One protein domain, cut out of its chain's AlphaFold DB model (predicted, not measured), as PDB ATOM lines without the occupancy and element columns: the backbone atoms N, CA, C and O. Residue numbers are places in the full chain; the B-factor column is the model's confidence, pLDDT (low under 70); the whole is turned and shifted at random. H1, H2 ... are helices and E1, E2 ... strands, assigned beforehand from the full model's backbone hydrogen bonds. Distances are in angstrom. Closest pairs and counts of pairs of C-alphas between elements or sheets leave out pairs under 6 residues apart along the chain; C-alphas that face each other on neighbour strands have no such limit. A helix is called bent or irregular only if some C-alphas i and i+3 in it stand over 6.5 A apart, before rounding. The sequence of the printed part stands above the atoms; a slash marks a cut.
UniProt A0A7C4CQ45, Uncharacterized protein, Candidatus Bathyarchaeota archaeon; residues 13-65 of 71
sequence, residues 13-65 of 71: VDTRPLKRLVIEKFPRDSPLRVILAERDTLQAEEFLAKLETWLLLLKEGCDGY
ATOM      1  N   VAL A  13     109.604 120.501 129.968       95.62
ATOM      2  CA  VAL A  13     110.440 121.648 129.612       95.62
ATOM      3  C   VAL A  13     111.235 121.326 128.349       95.62
ATOM      4  O   VAL A  13     111.945 120.322 128.302       95.62
ATOM      5  N   ASP A  14     111.120 122.178 127.327       96.56
ATOM      6  CA  ASP A  14     111.956 122.125 126.122       96.56
ATOM      7  C   ASP A  14     113.327 122.745 126.416       96.56
ATOM      8  O   ASP A  14     113.434 123.932 126.729       96.56
ATOM      9  N   THR A  15     114.383 121.944 126.313       97.38
ATOM     10  CA  THR A  15     115.758 122.355 126.621       97.38
ATOM     11  C   THR A  15     116.534 122.800 125.382       97.38
ATOM     12  O   THR A  15     117.641 123.326 125.512       97.38
ATOM     13  N   ARG A  16     115.976 122.674 124.168       98.06
ATOM     14  CA  ARG A  16     116.654 123.083 122.923       98.06
ATOM     15  C   ARG A  16     117.070 124.559 122.917       98.06
ATOM     16  O   ARG A  16     118.187 124.837 122.475       98.06
ATOM     17  N   PRO A  17     116.262 125.523 123.416       97.25
ATOM     18  CA  PRO A  17     116.708 126.912 123.536       97.25
ATOM     19  C   PRO A  17     117.943 127.065 124.432       97.25
ATOM     20  O   PRO A  17     118.867 127.790 124.071       97.25
ATOM     21  N   LEU A  18     117.995 126.332 125.548       95.12
ATOM     22  CA  LEU A  18     119.133 126.347 126.467       95.12
ATOM     23  C   LEU A  18     120.382 125.734 125.819       95.12
ATOM     24  O   LEU A  18     121.461 126.312 125.892       95.12
ATOM     25  N   LYS A  19     120.238 124.610 125.107       97.06
ATOM     26  CA  LYS A  19     121.341 123.999 124.349       97.06
ATOM     27  C   LYS A  19     121.911 124.941 123.289       97.06
ATOM     28  O   LYS A  19     123.129 125.048 123.168       97.06
ATOM     29  N   ARG A  20     121.049 125.648 122.545       97.44
ATOM     30  CA  ARG A  20     121.487 126.660 121.567       97.44
ATOM     31  C   ARG A  20     122.284 127.775 122.236       97.44
ATOM     32  O   ARG A  20     123.389 128.058 121.788       97.44
ATOM     33  N   LEU A  21     121.784 128.315 123.349       93.88
ATOM     34  CA  LEU A  21     122.498 129.329 124.128       93.88
ATOM     35  C   LEU A  21     123.898 128.843 124.538       93.88
ATOM     36  O   LEU A  21     124.878 129.567 124.370       93.88
ATOM     37  N   VAL A  22     124.001 127.606 125.030       93.31
ATOM     38  CA  VAL A  22     125.278 127.003 125.437       93.31
ATOM     39  C   VAL A  22     126.246 126.877 124.256       93.31
ATOM     40  O   VAL A  22     127.420 127.222 124.380       93.31
ATOM     41  N   ILE A  23     125.769 126.433 123.092       94.50
ATOM     42  CA  ILE A  23     126.592 126.321 121.878       94.50
ATOM     43  C   ILE A  23     127.095 127.693 121.413       94.50
ATOM     44  O   ILE A  23     128.260 127.808 121.033       94.50
ATOM     45  N   GLU A  24     126.226 128.702 121.428       94.75
ATOM     46  CA  GLU A  24     126.497 130.035 120.885       94.75
ATOM     47  C   GLU A  24     127.386 130.888 121.792       94.75
ATOM     48  O   GLU A  24     128.170 131.696 121.294       94.75
ATOM     49  N   LYS A  25     127.242 130.754 123.115       88.62
ATOM     50  CA  LYS A  25     127.848 131.683 124.079       88.62
ATOM     51  C   LYS A  25     129.008 131.102 124.877       88.62
ATOM     52  O   LYS A  25     129.792 131.880 125.412       88.62
ATOM     53  N   PHE A  26     129.144 129.778 124.948       88.75
ATOM     54  CA  PHE A  26     130.145 129.133 125.799       88.75
ATOM     55  C   PHE A  26     131.189 128.372 124.971       88.75
ATOM     56  O   PHE A  26     130.843 127.738 123.967       88.75
ATOM     57  N   PRO A  27     132.472 128.390 125.374       90.62
ATOM     58  CA  PRO A  27     133.540 127.688 124.664       90.62
ATOM     59  C   PRO A  27     133.374 126.161 124.745       90.62
ATOM     60  O   PRO A  27     132.563 125.650 125.520       90.62
ATOM     61  N   ARG A  28     134.094 125.422 123.886       90.06
ATOM     62  CA  ARG A  28     133.942 123.958 123.708       90.06
ATOM     63  C   ARG A  28     134.276 123.132 124.948       90.06
ATOM     64  O   ARG A  28     133.750 122.036 125.090       90.06
ATOM     65  N   ASP A  29     135.127 123.663 125.800       89.19
ATOM     66  CA  ASP A  29     135.619 123.095 127.050       89.19
ATOM     67  C   ASP A  29     134.836 123.583 128.279       89.19
ATOM     68  O   ASP A  29     135.116 123.140 129.389       89.19
ATOM     69  N   SER A  30     133.836 124.458 128.104       89.00
ATOM     70  CA  SER A  30     133.024 124.936 129.223       89.00
ATOM     71  C   SER A  30     132.321 123.766 129.923       89.00
ATOM     72  O   SER A  30     131.613 123.004 129.250       89.00
ATOM     73  N   PRO A  31     132.406 123.659 131.262       91.81
ATOM     74  CA  PRO A  31     131.703 122.622 132.020       91.81
ATOM     75  C   PRO A  31     130.187 122.619 131.770       91.81
ATOM     76  O   PRO A  31     129.547 121.568 131.739       91.81
ATOM     77  N   LEU A  32     129.612 123.793 131.486       92.25
ATOM     78  CA  LEU A  32     128.191 123.964 131.187       92.25
ATOM     79  C   LEU A  32     127.747 123.233 129.905       92.25
ATOM     80  O   LEU A  32     126.557 122.965 129.720       92.25
ATOM     81  N   ARG A  33     128.685 122.834 129.031       93.88
ATOM     82  CA  ARG A  33     128.380 122.021 127.843       93.88
ATOM     83  C   ARG A  33     127.829 120.635 128.158       93.88
ATOM     84  O   ARG A  33     127.278 120.014 127.251       93.88
ATOM     85  N   VAL A  34     127.865 120.185 129.415       94.75
ATOM     86  CA  VAL A  34     127.168 118.965 129.852       94.75
ATOM     87  C   VAL A  34     125.669 118.981 129.499       94.75
ATOM     88  O   VAL A  34     125.105 117.937 129.185       94.75
ATOM     89  N   ILE A  35     125.043 120.167 129.428       95.38
ATOM     90  CA  ILE A  35     123.636 120.343 129.023       95.38
ATOM     91  C   ILE A  35     123.354 119.752 127.631       95.38
ATOM     92  O   ILE A  35     122.242 119.303 127.351       95.38
ATOM     93  N   LEU A  36     124.346 119.722 126.736       96.69
ATOM     94  CA  LEU A  36     124.162 119.228 125.369       96.69
ATOM     95  C   LEU A  36     123.878 117.721 125.315       96.69
ATOM     96  O   LEU A  36     123.225 117.273 124.373       96.69
ATOM     97  N   ALA A  37     124.316 116.969 126.329       96.50
ATOM     98  CA  ALA A  37     124.090 115.530 126.439       96.50
ATOM     99  C   ALA A  37     122.682 115.166 126.949       96.50
ATOM    100  O   ALA A  37     122.276 114.008 126.876       96.50
ATOM    101  N   GLU A  38     121.927 116.136 127.463       96.69
ATOM    102  CA  GLU A  38     120.588 115.905 128.010       96.69
ATOM    103  C   GLU A  38     119.553 115.647 126.912       96.69
ATOM    104  O   GLU A  38     119.775 115.926 125.735       96.69
ATOM    105  N   ARG A  39     118.366 115.158 127.278       97.44
ATOM    106  CA  ARG A  39     117.236 115.080 126.337       97.44
ATOM    107  C   ARG A  39     116.745 116.484 125.967       97.44
ATOM    108  O   ARG A  39     116.787 117.398 126.787       97.44
ATOM    109  N   ASP A  40     116.223 116.638 124.749       97.88
ATOM    110  CA  ASP A  40     115.623 117.896 124.261       97.88
ATOM    111  C   ASP A  40     114.347 118.286 125.019       97.88
ATOM    112  O   ASP A  40     113.889 119.424 124.966       97.88
ATOM    113  N   THR A  41     113.747 117.331 125.724       97.69
ATOM    114  CA  THR A  41     112.593 117.553 126.585       97.69
ATOM    115  C   THR A  41     112.806 116.799 127.887       97.69
ATOM    116  O   THR A  41     113.112 115.606 127.869       97.69
ATOM    117  N   LEU A  42     112.638 117.498 129.005       96.62
ATOM    118  CA  LEU A  42     112.724 116.948 130.357       96.62
ATOM    119  C   LEU A  42     111.379 117.081 131.058       96.62
ATOM    120  O   LEU A  42     110.604 117.977 130.723       96.62
ATOM    121  N   GLN A  43     111.116 116.218 132.035       96.38
ATOM    122  CA  GLN A  43     110.033 116.487 132.982       96.38
ATOM    123  C   GLN A  43     110.396 117.704 133.842       96.38
ATOM    124  O   GLN A  43     111.577 118.011 134.029       96.38
ATOM    125  N   ALA A  44     109.399 118.405 134.373       94.25
ATOM    126  CA  ALA A  44     109.639 119.584 135.196       94.25
ATOM    127  C   ALA A  44     110.475 119.267 136.445       94.25
ATOM    128  O   ALA A  44     111.398 120.024 136.748       94.25
ATOM    129  N   GLU A  45     110.240 118.136 137.123       94.38
ATOM    130  CA  GLU A  45     111.063 117.761 138.280       94.38
ATOM    131  C   GLU A  45     112.509 117.437 137.877       94.38
ATOM    132  O   GLU A  45     113.449 117.862 138.546       94.38
ATOM    133  N   GLU A  46     112.702 116.741 136.751       95.44
ATOM    134  CA  GLU A  46     114.037 116.444 136.216       95.44
ATOM    135  C   GLU A  46     114.798 117.727 135.860       95.44
ATOM    136  O   GLU A  46     115.993 117.841 136.138       95.44
ATOM    137  N   PHE A  47     114.112 118.698 135.252       95.75
ATOM    138  CA  PHE A  47     114.687 119.996 134.923       95.75
ATOM    139  C   PHE A  47     115.101 120.752 136.188       95.75
ATOM    140  O   PHE A  47     116.229 121.232 136.264       95.75
ATOM    141  N   LEU A  48     114.222 120.825 137.193       94.81
ATOM    142  CA  LEU A  48     114.505 121.511 138.457       94.81
ATOM    143  C   LEU A  48     115.682 120.880 139.206       94.81
ATOM    144  O   LEU A  48     116.555 121.605 139.674       94.81
ATOM    145  N   ALA A  49     115.750 119.548 139.259       95.62
ATOM    146  CA  ALA A  49     116.858 118.842 139.899       95.62
ATOM    147  C   ALA A  49     118.207 119.127 139.214       95.62
ATOM    148  O   ALA A  49     119.234 119.267 139.873       95.62
ATOM    149  N   LYS A  50     118.219 119.244 137.882       96.00
ATOM    150  CA  LYS A  50     119.437 119.541 137.112       96.00
ATOM    151  C   LYS A  50     119.808 121.024 137.122       96.00
ATOM    152  O   LYS A  50     120.986 121.353 136.983       96.00
ATOM    153  N   LEU A  51     118.829 121.912 137.310       95.12
ATOM    154  CA  LEU A  51     119.018 123.361 137.277       95.12
ATOM    155  C   LEU A  51     120.058 123.828 138.300       95.12
ATOM    156  O   LEU A  51     120.903 124.651 137.965       95.12
ATOM    157  N   GLU A  52     120.040 123.278 139.515       92.06
ATOM    158  CA  GLU A  52     121.016 123.616 140.558       92.06
ATOM    159  C   GLU A  52     122.456 123.312 140.113       92.06
ATOM    160  O   GLU A  52     123.338 124.165 140.220       92.06
ATOM    161  N   THR A  53     122.674 122.138 139.513       93.94
ATOM    162  CA  THR A  53     123.985 121.750 138.971       93.94
ATOM    163  C   THR A  53     124.397 122.662 137.817       93.94
ATOM    164  O   THR A  53     125.527 123.138 137.776       93.94
ATOM    165  N   TRP A  54     123.494 122.958 136.880       95.00
ATOM    166  CA  TRP A  54     123.812 123.838 135.754       95.00
ATOM    167  C   TRP A  54     124.138 125.265 136.197       95.00
ATOM    168  O   TRP A  54     125.034 125.884 135.630       95.00
ATOM    169  N   LEU A  55     123.460 125.781 137.223       92.50
ATOM    170  CA  LEU A  55     123.761 127.092 137.796       92.50
ATOM    171  C   LEU A  55     125.129 127.119 138.486       92.50
ATOM    172  O   LEU A  55     125.825 128.131 138.396       92.50
ATOM    173  N   LEU A  56     125.535 126.026 139.136       91.12
ATOM    174  CA  LEU A  56     126.883 125.893 139.686       91.12
ATOM    175  C   LEU A  56     127.938 125.919 138.570       91.12
ATOM    176  O   LEU A  56     128.843 126.748 138.609       91.12
ATOM    177  N   LEU A  57     127.769 125.095 137.532       89.75
ATOM    178  CA  LEU A  57     128.695 125.037 136.392       89.75
ATOM    179  C   LEU A  57     128.758 126.356 135.612       89.75
ATOM    180  O   LEU A  57     129.802 126.707 135.062       89.75
ATOM    181  N   LEU A  58     127.650 127.099 135.565       88.06
ATOM    182  CA  LEU A  58     127.610 128.440 134.992       88.06
ATOM    183  C   LEU A  58     128.488 129.411 135.794       88.06
ATOM    184  O   LEU A  58     129.226 130.182 135.186       88.06
ATOM    185  N   LYS A  59     128.434 129.368 137.132       83.38
ATOM    186  CA  LYS A  59     129.268 130.213 138.004       83.38
ATOM    187  C   LYS A  59     130.748 129.853 137.891       83.38
ATOM    188  O   LYS A  59     131.554 130.738 137.634       83.38
ATOM    189  N   GLU A  60     131.088 128.569 137.980       73.19
ATOM    190  CA  GLU A  60     132.478 128.100 137.850       73.19
ATOM    191  C   GLU A  60     133.062 128.395 136.460       73.19
ATOM    192  O   GLU A  60     134.231 128.752 136.324       73.19
ATOM    193  N   GLY A  61     132.237 128.314 135.410       62.59
ATOM    194  CA  GLY A  61     132.618 128.735 134.063       62.59
ATOM    195  C   GLY A  61     132.771 130.255 133.909       62.59
ATOM    196  O   GLY A  61     133.528 130.703 133.057       62.59
ATOM    197  N   CYS A  62     132.093 131.068 134.718       55.56
ATOM    198  CA  CYS A  62     132.171 132.529 134.634       55.56
ATOM    199  C   CYS A  62     133.469 133.100 135.218       55.56
ATOM    200  O   CYS A  62     133.944 134.129 134.740       55.56
ATOM    201  N   ASP A  63     134.058 132.426 136.209       54.94
ATOM    202  CA  ASP A  63     135.277 132.895 136.877       54.94
ATOM    203  C   ASP A  63     136.535 132.723 135.999       54.94
ATOM    204  O   ASP A  63     137.503 133.472 136.140       54.94
ATOM    205  N   GLY A  64     136.516 131.780 135.045       51.59
ATOM    206  CA  GLY A  64     137.611 131.534 134.092       51.59
ATOM    207  C   GLY A  64     137.364 132.046 132.670       51.59
ATOM    208  O   GLY A  64     138.312 132.331 131.936       51.59
ATOM    209  N   TYR A  65     136.100 132.203 132.270       51.66
ATOM    210  CA  TYR A  65     135.726 132.632 130.929       51.66
ATOM    211  C   TYR A  65     134.867 133.883 131.054       51.66
ATOM    212  O   TYR A  65     133.681 133.809 131.373       51.66
TER     213      TYR A  65
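This is residues 13 to 65 of the 71 residues of an uncharacterized protein of Candidatus Bathyarchaeota archaeon (UniProt A0A7C4CQ45). A long helix, H3, makes the length of the domain, and the shorter helix H1 runs nearly the same way at a distance from it, with the short helix H2 bridging the two by touching both. At one end a short strand, E1, leads straight into H3, and the first printed residues, 13 and 14, pair beside it. The printed part has 53 residues, with three named helices and one named strand in the order H1, H2, E1, H3; its class is mostly helix. It is compact, with a radius of gyration of the C-alphas of 10.8 A, and elongated in outline, spanning 31 by 19 by 13 A.

H1 is residues 16 to 25, 14.2 A from first to last C-alpha, and begins at C-alpha 16 at (116.654, 123.083, 122.923). H2 is residues 31 to 37, 11.8 A long; it is neither bent nor irregular, but only just: C-alphas 31 and 34 are 6.2 A apart. E1 is residues 41 to 43, with C-alpha 41 at (112.593, 117.553, 126.585). H3 is residues 44 to 64, 30.4 A long, and ends at C-alpha 64 at (137.611, 131.534, 134.092). H3 has a kink of 32 degrees near residue 51; it is neither bent nor irregular, but only just, with C-alphas 49 and 52 at 6.4 A.

H1 and H2 form a helical hairpin. They touch, with the closest C-alphas those of Lys 19 and Leu 36, 5.6 A apart, and run opposite ways at a steep tilt of 38 degrees. H2 also touches H3, which meets it with residues 54 to 61 alone; the closest C-alphas are those of Leu 32 and Leu 57, 5.3 A apart. H2 and H3 run opposite ways at a tilt of 35.5 degrees, only just steep. H1 and H3 are apart, and so are H2 and E1. E1 and H3 meet only through their link. E1 pairs with no named strand, but its residues 41 to 42 pair antiparallel with residues 13 to 14. The closest C-alphas of H1 and E1 are those of Arg 16 and Thr 41, 7.8 A apart. In H1 every O i to N i+4 pair is within hydrogen-bond range; in H3 14 of 17 are, and in H2 0 of 3, beside 4 of 4 O i to N i+3 pairs.

The two C-alphas farthest apart are those of Gln 43 and Gly 64, at 31.4 A. The printed part, residues 13 to 65, has no cut, and its three links are tight. The mean pLDDT of the printed part is 90.0, and residues 61 to 65 are under 70.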